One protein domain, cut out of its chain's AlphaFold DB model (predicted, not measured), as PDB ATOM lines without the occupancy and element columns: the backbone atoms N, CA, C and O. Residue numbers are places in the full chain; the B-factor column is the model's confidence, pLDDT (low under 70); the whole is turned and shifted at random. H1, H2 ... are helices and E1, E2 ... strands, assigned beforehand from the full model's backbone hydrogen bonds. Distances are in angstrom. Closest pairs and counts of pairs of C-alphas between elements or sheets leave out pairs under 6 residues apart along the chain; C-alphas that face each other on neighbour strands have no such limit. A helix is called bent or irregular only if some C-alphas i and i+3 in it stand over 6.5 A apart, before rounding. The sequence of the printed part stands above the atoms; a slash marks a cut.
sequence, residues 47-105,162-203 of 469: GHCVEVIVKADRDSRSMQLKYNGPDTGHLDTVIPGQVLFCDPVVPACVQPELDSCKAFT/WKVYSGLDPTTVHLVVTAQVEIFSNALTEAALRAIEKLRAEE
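This is residues 47 to 105 and 162 to 203 of the 469 residues of the protein "Hypothetical protein" of Symbiodinium sp. CCMP2592 (UniProt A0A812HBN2). Look first for a two-stranded antiparallel ribbon, E1 with E2, from whose one strand, E1, a long looping stretch, residues 55 to 90, runs out and folds back to pair briefly with E2 at residues 85 to 86. Two helical arms stick out from this body, residues 191 to 203 of H2 past one end of the ribbon and residues 98 to 105, mostly of H1, away from it, while residues 162 to 174 loop beyond the other end. The printed part has 101 residues with two named strands and two named helices, in the order E1, H1, E2, H2; the class is mixed, helices and strands, though under half of the residues are in named elements. The whole is elongated, spanning 64 by 33 by 26 A, and only just loose, close to extended, with a radius of gyration of the C-alphas of 19.0 A.

Start at E1, residues 47 to 54, and set beside it E2, residues 175 to 183: they are antiparallel neighbours, with 153 degrees between their directions. The C-alphas of Gly 47 and Glu 182 face each other at 4.0 A; N 50 and O 179, 2.8 A, and N 181 and O 48, 2.8 A, are within hydrogen-bond range. Going on from E1, find residues 66 to 67 paired antiparallel with residues 77 to 78, and then residues 85 to 86 paired antiparallel with residues 179 to 180 of E2. H1, residues 91 to 103, and H2, residues 187 to 203, are apart, and so are E1 and H2. Of the O i to N i+4 pairs, 7 of 9 in H1 and 12 of 13 in H2 are within hydrogen-bond range.

Find C-alpha 47 at (130.355, 128.921, 81.619); from there E1 runs 22.1 A to C-alpha 54. H1 begins at C-alpha 91, at (133.019, 115.244, 96.898), and runs 17.8 A; it is neither bent nor irregular, but only just: C-alphas 93 and 96 are 6.1 A apart. E2 covers 24.3 A from residue 175 to 183. H2 runs 25.7 A from residue 187 to C-alpha 203 at (117.747, 163.896, 95.749), and is neither bent nor irregular, but only just: C-alphas 187 and 190 are 6.0 A apart.

The two C-alphas farthest apart are those of Leu 168 and Glu 202, 65.3 A. Residues 106 to 161 are not printed, and C-alphas 105 and 162 are 26.8 A apart across this cut. The link from E1 to H1 is long, with 36 residues; that from E2 to H2 is tight, with 3. The mean pLDDT of the printed part is 71.8, and residues 162 to 192 are under 70.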
ATOM      1  N   GLY A  47     129.481 129.684  80.721       87.38
ATOM      2  CA  GLY A  47     130.355 128.921  81.619       87.38
ATOM      3  C   GLY A  47     131.808 128.834  81.139       87.38
ATOM      4  O   GLY A  47     132.048 128.371  80.026       87.38
ATOM      5  N   HIS A  48     132.770 129.207  81.988       89.62
ATOM      6  CA  HIS A  48     134.212 129.202  81.677       89.62
ATOM      7  C   HIS A  48     135.002 128.317  82.633       89.62
ATOM      8  O   HIS A  48     134.897 128.487  83.843       89.62
ATOM      9  N   CYS A  49     135.842 127.420  82.117       87.38
ATOM     10  CA  CYS A  49     136.730 126.615  82.955       87.38
ATOM     11  C   CYS A  49     137.900 127.458  83.482       87.38
ATOM     12  O   CYS A  49     138.692 127.993  82.706       87.38
ATOM     13  N   VAL A  50     138.023 127.533  84.803       90.62
ATOM     14  CA  VAL A  50     139.119 128.169  85.536       90.62
ATOM     15  C   VAL A  50     139.968 127.074  86.176       90.62
ATOM     16  O   VAL A  50     139.459 126.254  86.938       90.62
ATOM     17  N   GLU A  51     141.266 127.073  85.884       88.81
ATOM     18  CA  GLU A  51     142.257 126.243  86.570       88.81
ATOM     19  C   GLU A  51     143.082 127.130  87.507       88.81
ATOM     20  O   GLU A  51     143.673 128.121  87.071       88.81
ATOM     21  N   VAL A  52     143.121 126.792  88.799       89.50
ATOM     22  CA  VAL A  52     143.890 127.556  89.794       89.50
ATOM     23  C   VAL A  52     144.996 126.685  90.380       89.50
ATOM     24  O   VAL A  52     144.744 125.821  91.217       89.50
ATOM     25  N   ILE A  53     146.234 126.951  89.956       90.44
ATOM     26  CA  ILE A  53     147.451 126.344  90.504       90.44
ATOM     27  C   ILE A  53     148.025 127.303  91.550       90.44
ATOM     28  O   ILE A  53     148.468 128.400  91.207       90.44
ATOM     29  N   VAL A  54     148.051 126.898  92.824       90.75
ATOM     30  CA  VAL A  54     148.639 127.709  93.906       90.75
ATOM     31  C   VAL A  54     149.788 126.967  94.576       90.75
ATOM     32  O   VAL A  54     149.638 125.816  94.979       90.75
ATOM     33  N   LYS A  55     150.924 127.654  94.747       93.00
ATOM     34  CA  LYS A  55     152.002 127.223  95.641       93.00
ATOM     35  C   LYS A  55     151.848 127.945  96.979       93.00
ATOM     36  O   LYS A  55     151.958 129.166  97.030       93.00
ATOM     37  N   ALA A  56     151.571 127.185  98.033       91.69
ATOM     38  CA  ALA A  56     151.311 127.694  99.376       91.69
ATOM     39  C   ALA A  56     152.509 127.445 100.308       91.69
ATOM     40  O   ALA A  56     152.961 126.308 100.451       91.69
ATOM     41  N   ASP A  57     153.005 128.498 100.964       93.81
ATOM     42  CA  ASP A  57     154.026 128.383 102.011       93.81
ATOM     43  C   ASP A  57     153.428 127.836 103.315       93.81
ATOM     44  O   ASP A  57     152.240 128.019 103.593       93.81
ATOM     45  N   ARG A  58     154.258 127.210 104.162       92.25
ATOM     46  CA  ARG A  58     153.817 126.532 105.404       92.25
ATOM     47  C   ARG A  58     153.060 127.429 106.393       92.25
ATOM     48  O   ARG A  58     152.250 126.916 107.162       92.25
ATOM     49  N   ASP A  59     153.298 128.737 106.364       93.31
ATOM     50  CA  ASP A  59     152.626 129.717 107.228       93.31
ATOM     51  C   ASP A  59     151.339 130.306 106.617       93.31
ATOM     52  O   ASP A  59     150.602 131.028 107.297       93.31
ATOM     53  N   SER A  60     151.026 129.998 105.352       91.38
ATOM     54  CA  SER A  60     149.826 130.499 104.674       91.38
ATOM     55  C   SER A  60     148.572 129.719 105.107       91.38
ATOM     56  O   SER A  60     148.379 128.551 104.784       91.38
ATOM     57  N   ARG A  61     147.710 130.371 105.902       85.50
ATOM     58  CA  ARG A  61     146.528 129.742 106.535       85.50
ATOM     59  C   ARG A  61     145.219 129.918 105.769       85.50
ATOM     60  O   ARG A  61     144.231 129.270 106.103       85.50
ATOM     61  N   SER A  62     145.176 130.828 104.803       90.81
ATOM     62  CA  SER A  62     143.970 131.159 104.051       90.81
ATOM     63  C   SER A  62     144.326 131.701 102.672       90.81
ATOM     64  O   SER A  62     145.267 132.475 102.511       90.81
ATOM     65  N   MET A  63     143.544 131.295 101.677       91.12
ATOM     66  CA  MET A  63     143.628 131.761 100.296       91.12
ATOM     67  C   MET A  63     142.228 132.207  99.863       91.12
ATOM     68  O   MET A  63     141.232 131.661 100.336       91.12
ATOM     69  N   GLN A  64     142.140 133.222  99.005       94.44
ATOM     70  CA  GLN A  64     140.872 133.744  98.485       94.44
ATOM     71  C   GLN A  64     141.006 134.006  96.991       94.44
ATOM     72  O   GLN A  64     141.876 134.772  96.581       94.44
ATOM     73  N   LEU A  65     140.116 133.418  96.194       94.56
ATOM     74  CA  LEU A  65     139.966 133.769  94.787       94.56
ATOM     75  C   LEU A  65     139.028 134.978  94.680       94.56
ATOM     76  O   LEU A  65     137.908 134.952  95.198       94.56
ATOM     77  N   LYS A  66     139.502 136.049  94.044       96.31
ATOM     78  CA  LYS A  66     138.759 137.298  93.856       96.31
ATOM     79  C   LYS A  66     138.699 137.678  92.385       96.31
ATOM     80  O   LYS A  66     139.576 137.299  91.615       96.31
ATOM     81  N   TYR A  67     137.685 138.457  92.036       95.62
ATOM     82  CA  TYR A  67     137.494 139.034  90.712       95.62
ATOM     83  C   TYR A  67     137.080 140.504  90.823       95.62
ATOM     84  O   TYR A  67     136.611 140.961  91.869       95.62
ATOM     85  N   ASN A  68     137.286 141.240  89.735       96.19
ATOM     86  CA  ASN A  68     136.936 142.646  89.591       96.19
ATOM     87  C   ASN A  68     136.285 142.814  88.212       96.19
ATOM     88  O   ASN A  68     136.884 142.428  87.206       96.19
ATOM     89  N   GLY A  69     135.059 143.335  88.162       94.88
ATOM     90  CA  GLY A  69     134.287 143.426  86.925       94.88
ATOM     91  C   GLY A  69     133.252 144.553  86.946       94.88
ATOM     92  O   GLY A  69     133.028 145.176  87.988       94.88
ATOM     93  N   PRO A  70     132.609 144.854  85.803       94.94
ATOM     94  CA  PRO A  70     131.532 145.847  85.740       94.94
ATOM     95  C   PRO A  70     130.334 145.474  86.629       94.94
ATOM     96  O   PRO A  70     129.662 146.344  87.176       94.94
ATOM     97  N   ASP A  71     130.098 144.175  86.805       92.62
ATOM     98  CA  ASP A  71     129.079 143.572  87.662       92.62
ATOM     99  C   ASP A  71     129.383 143.708  89.163       92.62
ATOM    100  O   ASP A  71     128.455 143.876  89.955       92.62
ATOM    101  N   THR A  72     130.663 143.738  89.561       94.81
ATOM    102  CA  THR A  72     131.075 144.081  90.938       94.81
ATOM    103  C   THR A  72     131.183 145.589  91.186       94.81
ATOM    104  O   THR A  72     131.606 146.005  92.266       94.81
ATOM    105  N   GLY A  73     130.846 146.431  90.202       96.25
ATOM    106  CA  GLY A  73     131.067 147.879  90.277       96.25
ATOM    107  C   GLY A  73     132.552 148.256  90.352       96.25
ATOM    108  O   GLY A  73     132.901 149.253  90.981       96.25
ATOM    109  N   HIS A  74     133.421 147.443  89.742       94.44
ATOM    110  CA  HIS A  74     134.884 147.523  89.804       94.44
ATOM    111  C   HIS A  74     135.498 147.316  91.205       94.44
ATOM    112  O   HIS A  74     136.579 147.833  91.503       94.44
ATOM    113  N   LEU A  75     134.833 146.536  92.067       96.56
ATOM    114  CA  LEU A  75     135.320 146.178  93.406       96.56
ATOM    115  C   LEU A  75     135.840 144.732  93.473       96.56
ATOM    116  O   LEU A  75     135.177 143.804  93.002       96.56
ATOM    117  N   ASP A  76     136.989 144.540  94.132       96.50
ATOM    118  CA  ASP A  76     137.639 143.239  94.364       96.50
ATOM    119  C   ASP A  76     136.798 142.344  95.287       96.50
ATOM    120  O   ASP A  76     136.918 142.364  96.519       96.50
ATOM    121  N   THR A  77     135.956 141.522  94.673       97.38
ATOM    122  CA  THR A  77     134.957 140.695  95.355       97.38
ATOM    123  C   THR A  77     135.420 139.241  95.368       97.38
ATOM    124  O   THR A  77     136.009 138.765  94.402       97.38
ATOM    125  N   VAL A  78     135.199 138.513  96.468       97.12
ATOM    126  CA  VAL A  78     135.454 137.058  96.508       97.12
ATOM    127  C   VAL A  78     134.460 136.373  95.574       97.12
ATOM    128  O   VAL A  78     133.275 136.701  95.628       97.12
ATOM    129  N   ILE A  79     134.918 135.447  94.724       96.00
ATOM    130  CA  ILE A  79     134.009 134.730  93.816       96.00
ATOM    131  C   ILE A  79     132.982 133.947  94.661       96.00
ATOM    132  O   ILE A  79     133.395 133.155  95.514       96.00
ATOM    133  N   PRO A  80     131.663 134.162  94.477       93.19
ATOM    134  CA  PRO A  80     130.642 133.425  95.217       93.19
ATOM    135  C   PRO A  80     130.713 131.923  94.921       93.19
ATOM    136  O   PRO A  80     130.857 131.522  93.770       93.19
ATOM    137  N   GLY A  81     130.536 131.076  95.939       90.75
ATOM    138  CA  GLY A  81     130.499 129.619  95.736       90.75
ATOM    139  C   GLY A  81     129.375 129.176  94.790       90.75
ATOM    140  O   GLY A  81     129.523 128.200  94.071       90.75
ATOM    141  N   GLN A  82     128.290 129.953  94.721       88.19
ATOM    142  CA  GLN A  82     127.128 129.720  93.858       88.19
ATOM    143  C   GLN A  82     127.409 129.889  92.353       88.19
ATOM    144  O   GLN A  82     126.533 129.588  91.548       88.19
ATOM    145  N   VAL A  83     128.586 130.399  91.971       89.94
ATOM    146  CA  VAL A  83     129.031 130.491  90.567       89.94
ATOM    147  C   VAL A  83     130.304 129.676  90.311       89.94
ATOM    148  O   VAL A  83     130.986 129.923  89.324       89.94
ATOM    149  N   LEU A  84     130.654 128.732  91.193       91.12
ATOM    150  CA  LEU A  84     131.825 127.856  91.065       91.12
ATOM    151  C   LEU A  84     131.385 126.388  91.074       91.12
ATOM    152  O   LEU A  84     131.192 125.790  92.131       91.12
ATOM    153  N   PHE A  85     131.267 125.797  89.888       87.25
ATOM    154  CA  PHE A  85     130.902 124.391  89.705       87.25
ATOM    155  C   PHE A  85     132.153 123.550  89.451       87.25
ATOM    156  O   PHE A  85     133.055 123.992  88.750       87.25
ATOM    157  N   CYS A  86     132.237 122.336  89.992       84.06
ATOM    158  CA  CYS A  86     133.393 121.462  89.769       84.06
ATOM    159  C   CYS A  86     133.092 120.426  88.689       84.06
ATOM    160  O   CYS A  86     132.114 119.689  88.815       84.06
ATOM    161  N   ASP A  87     133.962 120.333  87.681       80.38
ATOM    162  CA  ASP A  87     133.939 119.270  86.675       80.38
ATOM    163  C   ASP A  87     135.293 118.521  86.685       80.38
ATOM    164  O   ASP A  87     136.337 119.157  86.486       80.38
ATOM    165  N   PRO A  88     135.317 117.202  86.975       77.00
ATOM    166  CA  PRO A  88     134.191 116.391  87.449       77.00
ATOM    167  C   PRO A  88     133.690 116.831  88.834       77.00
ATOM    168  O   PRO A  88     134.426 117.410  89.637       77.00
ATOM    169  N   VAL A  89     132.437 116.492  89.146       79.56
ATOM    170  CA  VAL A  89     131.796 116.794  90.436       79.56
ATOM    171  C   VAL A  89     132.444 115.971  91.561       79.56
ATOM    172  O   VAL A  89     132.025 114.857  91.880       79.56
ATOM    173  N   VAL A  90     133.508 116.509  92.161       77.44
ATOM    174  CA  VAL A  90     134.241 115.869  93.266       77.44
ATOM    175  C   VAL A  90     133.544 116.077  94.623       77.44
ATOM    176  O   VAL A  90     132.919 117.120  94.842       77.44
ATOM    177  N   PRO A  91     133.689 115.147  95.595       74.12
ATOM    178  CA  PRO A  91     133.019 115.244  96.898       74.12
ATOM    179  C   PRO A  91     133.267 116.558  97.649       74.12
ATOM    180  O   PRO A  91     132.356 117.066  98.296       74.12
ATOM    181  N   ALA A  92     134.459 117.148  97.502       71.88
ATOM    182  CA  ALA A  92     134.825 118.421  98.123       71.88
ATOM    183  C   ALA A  92     133.961 119.616  97.673       71.88
ATOM    184  O   ALA A  92     133.898 120.606  98.394       71.88
ATOM    185  N   CYS A  93     133.286 119.523  96.522       70.62
ATOM    186  CA  CYS A  93     132.383 120.561  96.019       70.62
ATOM    187  C   CYS A  93     130.913 120.273  96.365       70.62
ATOM    188  O   CYS A  93     130.145 121.197  96.601       70.62
ATOM    189  N   VAL A  94     130.535 118.994  96.498       78.38
ATOM    190  CA  VAL A  94     129.178 118.575  96.904       78.38
ATOM    191  C   VAL A  94     128.967 118.703  98.418       78.38
ATOM    192  O   VAL A  94     127.879 119.048  98.878       78.38
ATOM    193  N   GLN A  95     129.995 118.424  99.227       78.81
ATOM    194  CA  GLN A  95     129.889 118.471 100.689       78.81
ATOM    195  C   GLN A  95     129.508 119.860 101.233       78.81
ATOM    196  O   GLN A  95     128.588 119.894 102.047       78.81
ATOM    197  N   PRO A  96     130.090 120.991 100.782       74.81
ATOM    198  CA  PRO A  96     129.681 122.322 101.232       74.81
ATOM    199  C   PRO A  96     128.194 122.620 101.001       74.81
ATOM    200  O   PRO A  96     127.546 123.187 101.882       74.81
ATOM    201  N   GLU A  97     127.626 122.204  99.865       74.62
ATOM    202  CA  GLU A  97     126.194 122.374  99.583       74.62
ATOM    203  C   GLU A  97     125.342 121.505 100.514       74.62
ATOM    204  O   GLU A  97     124.436 122.004 101.181       74.62
ATOM    205  N   LEU A  98     125.682 120.217 100.641       76.25
ATOM    206  CA  LEU A  98     124.976 119.287 101.526       76.25
ATOM    207  C   LEU A  98     125.064 119.695 103.002       76.25
ATOM    208  O   LEU A  98     124.093 119.530 103.738       76.25
ATOM    209  N   ASP A  99     126.205 120.212 103.452       76.81
ATOM    210  CA  ASP A  99     126.399 120.700 104.818       76.81
ATOM    211  C   ASP A  99     125.679 122.037 105.048       76.81
ATOM    212  O   ASP A  99     125.073 122.215 106.106       76.81
ATOM    213  N   SER A 100     125.604 122.916 104.040       76.00
ATOM    214  CA  SER A 100     124.721 124.094 104.077       76.00
ATOM    215  C   SER A 100     123.248 123.684 104.199       76.00
ATOM    216  O   SER A 100     122.513 124.242 105.015       76.00
ATOM    217  N   CYS A 101     122.816 122.650 103.468       72.12
ATOM    218  CA  CYS A 101     121.461 122.109 103.576       72.12
ATOM    219  C   CYS A 101     121.187 121.434 104.933       72.12
ATOM    220  O   CYS A 101     120.062 121.509 105.419       72.12
ATOM    221  N   LYS A 102     122.186 120.808 105.575       83.25
ATOM    222  CA  LYS A 102     122.057 120.264 106.946       83.25
ATOM    223  C   LYS A 102     121.981 121.372 107.999       83.25
ATOM    224  O   LYS A 102     121.254 121.223 108.978       83.25
ATOM    225  N   ALA A 103     122.729 122.460 107.809       80.88
ATOM    226  CA  ALA A 103     122.688 123.634 108.678       80.88
ATOM    227  C   ALA A 103     121.348 124.384 108.571       80.88
ATOM    228  O   ALA A 103     120.877 124.948 109.559       80.88
ATOM    229  N   PHE A 104     120.703 124.346 107.400       81.88
ATOM    230  CA  PHE A 104     119.350 124.857 107.200       81.88
ATOM    231  C   PHE A 104     118.294 123.921 107.814       81.88
ATOM    232  O   PHE A 104     117.595 123.182 107.121       81.88
ATOM    233  N   THR A 105     118.126 123.979 109.136       76.75
ATOM    234  CA  THR A 105     116.905 123.472 109.770       76.75
ATOM    235  C   THR A 105     115.744 124.423 109.447       76.75
ATOM    236  O   THR A 105     115.757 125.576 109.887       76.75
ATOM    237  N   TRP A 162     140.995 115.113 104.716       30.84
ATOM    238  CA  TRP A 162     141.714 115.591 103.533       30.84
ATOM    239  C   TRP A 162     142.409 114.401 102.865       30.84
ATOM    240  O   TRP A 162     142.958 113.550 103.562       30.84
ATOM    241  N   LYS A 163     142.427 114.348 101.529       29.20
ATOM    242  CA  LYS A 163     143.247 113.387 100.774       29.20
ATOM    243  C   LYS A 163     144.454 114.115 100.193       29.20
ATOM    244  O   LYS A 163     144.289 115.055  99.423       29.20
ATOM    245  N   VAL A 164     145.655 113.683 100.574       35.50
ATOM    246  CA  VAL A 164     146.921 114.245 100.086       35.50
ATOM    247  C   VAL A 164     147.513 113.299  99.048       35.50
ATOM    248  O   VAL A 164     147.753 112.133  99.342       35.50
ATOM    249  N   TYR A 165     147.774 113.814  97.848       36.09
ATOM    250  CA  TYR A 165     148.490 113.103  96.792       36.09
ATOM    251  C   TYR A 165     149.931 113.626  96.747       36.09
ATOM    252  O   TYR A 165     150.178 114.765  96.357       36.09
ATOM    253  N   SER A 166     150.886 112.821  97.210       32.75
ATOM    254  CA  SER A 166     152.291 113.218  97.356       32.75
ATOM    255  C   SER A 166     153.084 113.033  96.053       32.75
ATOM    256  O   SER A 166     153.551 111.931  95.759       32.75
ATOM    257  N   GLY A 167     153.265 114.108  95.283       34.19
ATOM    258  CA  GLY A 167     154.108 114.116  94.084       34.19
ATOM    259  C   GLY A 167     155.537 114.597  94.357       34.19
ATOM    260  O   GLY A 167     155.770 115.798  94.346       34.19
ATOM    261  N   LEU A 168     156.467 113.653  94.549       37.25
ATOM    262  CA  LEU A 168     157.946 113.756  94.502       37.25
ATOM    263  C   LEU A 168     158.706 114.799  95.361       37.25
ATOM    264  O   LEU A 168     159.829 114.489  95.751       37.25
ATOM    265  N   ASP A 169     158.148 115.961  95.716       39.50
ATOM    266  CA  ASP A 169     158.835 117.015  96.484       39.50
ATOM    267  C   ASP A 169     158.158 117.295  97.847       39.50
ATOM    268  O   ASP A 169     157.016 117.762  97.884       39.50
ATOM    269  N   PRO A 170     158.843 117.129  99.002       44.59
ATOM    270  CA  PRO A 170     158.257 117.310 100.342       44.59
ATOM    271  C   PRO A 170     158.026 118.785 100.745       44.59
ATOM    272  O   PRO A 170     157.810 119.104 101.920       44.59
ATOM    273  N   THR A 171     158.111 119.705  99.781       39.56
ATOM    274  CA  THR A 171     158.002 121.161  99.961       39.56
ATOM    275  C   THR A 171     156.951 121.819  99.068       39.56
ATOM    276  O   THR A 171     156.646 122.990  99.289       39.56
ATOM    277  N   THR A 172     156.378 121.110  98.086       36.88
ATOM    278  CA  THR A 172     155.426 121.698  97.131       36.88
ATOM    279  C   THR A 172     154.149 120.866  97.053       36.88
ATOM    280  O   THR A 172     154.106 119.824  96.407       36.88
ATOM    281  N   VAL A 173     153.080 121.347  97.693       42.72
ATOM    282  CA  VAL A 173     151.733 120.795  97.503       42.72
ATOM    283  C   VAL A 173     151.139 121.422  96.246       42.72
ATOM    284  O   VAL A 173     150.797 122.602  96.246       42.72
ATOM    285  N   HIS A 174     151.015 120.636  95.178       34.56
ATOM    286  CA  HIS A 174     150.264 121.034  93.992       34.56
ATOM    287  C   HIS A 174     148.776 120.765  94.217       34.56
ATOM    288  O   HIS A 174     148.330 119.619  94.160       34.56
ATOM    289  N   LEU A 175     148.006 121.825  94.464       38.94
ATOM    290  CA  LEU A 175     146.553 121.781  94.339       38.94
ATOM    291  C   LEU A 175     146.183 122.233  92.922       38.94
ATOM    292  O   LEU A 175     146.534 123.345  92.526       38.94
ATOM    293  N   VAL A 176     145.481 121.376  92.184       34.72
ATOM    294  CA  VAL A 176     144.824 121.717  90.917       34.72
ATOM    295  C   VAL A 176     143.325 121.658  91.170       34.72
ATOM    296  O   VAL A 176     142.807 120.613  91.564       34.72
ATOM    297  N   VAL A 177     142.638 122.782  90.978       40.78
ATOM    298  CA  VAL A 177     141.172 122.856  91.030       40.78
ATOM    299  C   VAL A 177     140.679 123.351  89.680       40.78
ATOM    300  O   VAL A 177     140.993 124.476  89.291       40.78
ATOM    301  N   THR A 178     139.911 122.509  88.990       32.84
ATOM    302  CA  THR A 178     139.134 122.862  87.801       32.84
ATOM    303  C   THR A 178     137.727 123.266  88.231       32.84
ATOM    304  O   THR A 178     136.961 122.443  88.736       32.84
ATOM    305  N   ALA A 179     137.389 124.542  88.053       44.00
ATOM    306  CA  ALA A 179     136.073 125.080  88.379       44.00
ATOM    307  C   ALA A 179     135.472 125.816  87.175       44.00
ATOM    308  O   ALA A 179     136.089 126.722  86.623       44.00
ATOM    309  N   GLN A 180     134.264 125.441  86.770       35.50
ATOM    310  CA  GLN A 180     133.484 126.144  85.763       35.50
ATOM    311  C   GLN A 180     132.755 127.331  86.411       35.50
ATOM    312  O   GLN A 180     132.032 127.159  87.393       35.50
ATOM    313  N   VAL A 181     132.943 128.530  85.857       43.47
ATOM    314  CA  VAL A 181     132.295 129.771  86.304       43.47
ATOM    315  C   VAL A 181     131.216 130.185  85.317       43.47
ATOM    316  O   VAL A 181     131.542 130.595  84.204       43.47
ATOM    317  N   GLU A 182     129.944 130.105  85.715       37.22
ATOM    318  CA  GLU A 182     128.820 130.596  84.906       37.22
ATOM    319  C   GLU A 182     128.513 132.070  85.192       37.22
ATOM    320  O   GLU A 182     128.020 132.434  86.261       37.22
ATOM    321  N   ILE A 183     128.770 132.930  84.203       42.62
ATOM    322  CA  ILE A 183     128.422 134.353  84.264       42.62
ATOM    323  C   ILE A 183     127.026 134.550  83.665       42.62
ATOM    324  O   ILE A 183     126.844 134.586  82.442       42.62
ATOM    325  N   PHE A 184     126.037 134.709  84.545       38.06
ATOM    326  CA  PHE A 184     124.656 135.013  84.175       38.06
ATOM    327  C   PHE A 184     124.512 136.464  83.699       38.06
ATOM    328  O   PHE A 184     124.760 137.417  84.440       38.06
ATOM    329  N   SER A 185     124.058 136.638  82.455       38.03
ATOM    330  CA  SER A 185     123.779 137.951  81.861       38.03
ATOM    331  C   SER A 185     122.535 138.588  82.496       38.03
ATOM    332  O   SER A 185     121.403 138.405  82.046       38.03
ATOM    333  N   ASN A 186     122.742 139.328  83.585       46.69
ATOM    334  CA  ASN A 186     121.670 139.965  84.343       46.69
ATOM    335  C   ASN A 186     121.123 141.221  83.644       46.69
ATOM    336  O   ASN A 186     121.440 142.345  84.019       46.69
ATOM    337  N   ALA A 187     120.182 141.053  82.712       45.28
ATOM    338  CA  ALA A 187     119.389 142.170  82.173       45.28
ATOM    339  C   ALA A 187     118.634 142.977  83.266       45.28
ATOM    340  O   ALA A 187     118.209 144.109  83.040       45.28
ATOM    341  N   LEU A 188     118.490 142.409  84.471       43.53
ATOM    342  CA  LEU A 188     117.909 143.050  85.653       43.53
ATOM    343  C   LEU A 188     118.822 144.091  86.330       43.53
ATOM    344  O   LEU A 188     118.293 145.025  86.936       43.53
ATOM    345  N   THR A 189     120.157 143.985  86.249       55.72
ATOM    346  CA  THR A 189     121.044 144.942  86.944       55.72
ATOM    347  C   THR A 189     121.082 146.301  86.255       55.72
ATOM    348  O   THR A 189     121.101 147.315  86.948       55.72
ATOM    349  N   GLU A 190     120.974 146.363  84.925       58.81
ATOM    350  CA  GLU A 190     120.811 147.636  84.204       58.81
ATOM    351  C   GLU A 190     119.538 148.388  84.628       58.81
ATOM    352  O   GLU A 190     119.576 149.596  84.861       58.81
ATOM    353  N   ALA A 191     118.414 147.681  84.789       57.03
ATOM    354  CA  ALA A 191     117.166 148.288  85.255       57.03
ATOM    355  C   ALA A 191     117.286 148.821  86.697       57.03
ATOM    356  O   ALA A 191     116.801 149.914  86.993       57.03
ATOM    357  N   ALA A 192     117.973 148.083  87.577       55.38
ATOM    358  CA  ALA A 192     118.221 148.500  88.955       55.38
ATOM    359  C   ALA A 192     119.175 149.706  89.045       55.38
ATOM    360  O   ALA A 192     118.897 150.651  89.783       55.38
ATOM    361  N   LEU A 193     120.260 149.721  88.264       70.38
ATOM    362  CA  LEU A 193     121.217 150.833  88.225       70.38
ATOM    363  C   LEU A 193     120.563 152.123  87.714       70.38
ATOM    364  O   LEU A 193     120.665 153.154  88.378       70.38
ATOM    365  N   ARG A 194     119.790 152.058  86.620       76.31
ATOM    366  CA  ARG A 194     119.023 153.210  86.103       76.31
ATOM    367  C   ARG A 194     118.008 153.748  87.125       76.31
ATOM    368  O   ARG A 194     117.773 154.954  87.179       76.31
ATOM    369  N   ALA A 195     117.417 152.884  87.957       70.31
ATOM    370  CA  ALA A 195     116.529 153.310  89.042       70.31
ATOM    371  C   ALA A 195     117.290 154.031  90.175       70.31
ATOM    372  O   ALA A 195     116.817 155.054  90.672       70.31
ATOM    373  N   ILE A 196     118.480 153.544  90.542       73.69
ATOM    374  CA  ILE A 196     119.349 154.172  91.551       73.69
ATOM    375  C   ILE A 196     119.854 155.541  91.069       73.69
ATOM    376  O   ILE A 196     119.800 156.510  91.826       73.69
ATOM    377  N   GLU A 197     120.286 155.658  89.809       84.81
ATOM    378  CA  GLU A 197     120.692 156.946  89.226       84.81
ATOM    379  C   GLU A 197     119.542 157.957  89.203       84.81
ATOM    380  O   GLU A 197     119.747 159.123  89.548       84.81
ATOM    381  N   LYS A 198     118.319 157.515  88.874       84.12
ATOM    382  CA  LYS A 198     117.136 158.380  88.894       84.12
ATOM    383  C   LYS A 198     116.847 158.931  90.297       84.12
ATOM    384  O   LYS A 198     116.694 160.142  90.440       84.12
ATOM    385  N   LEU A 199     116.828 158.077  91.324       76.88
ATOM    386  CA  LEU A 199     116.625 158.515  92.715       76.88
ATOM    387  C   LEU A 199     117.705 159.517  93.157       76.88
ATOM    388  O   LEU A 199     117.404 160.523  93.797       76.88
ATOM    389  N   ARG A 200     118.958 159.285  92.752       76.94
ATOM    390  CA  ARG A 200     120.093 160.163  93.069       76.94
ATOM    391  C   ARG A 200     120.040 161.515  92.350       76.94
ATOM    392  O   ARG A 200     120.593 162.488  92.856       76.94
ATOM    393  N   ALA A 201     119.389 161.591  91.189       76.69
ATOM    394  CA  ALA A 201     119.122 162.850  90.496       76.69
ATOM    395  C   ALA A 201     117.999 163.651  91.179       76.69
ATOM    396  O   ALA A 201     118.114 164.869  91.308       76.69
ATOM    397  N   GLU A 202     116.951 162.973  91.659       72.75
ATOM    398  CA  GLU A 202     115.830 163.592  92.384       72.75
ATOM    399  C   GLU A 202     116.263 164.124  93.768       72.75
ATOM    400  O   GLU A 202     115.859 165.218  94.156       72.75
ATOM    401  N   GLU A 203     117.168 163.432  94.471       72.06
ATOM    402  CA  GLU A 203     117.747 163.896  95.749       72.06
ATOM    403  C   GLU A 203     118.654 165.140  95.597       72.06
ATOM    404  O   GLU A 203     118.797 165.936  96.528       72.06
TER     405      GLU A 203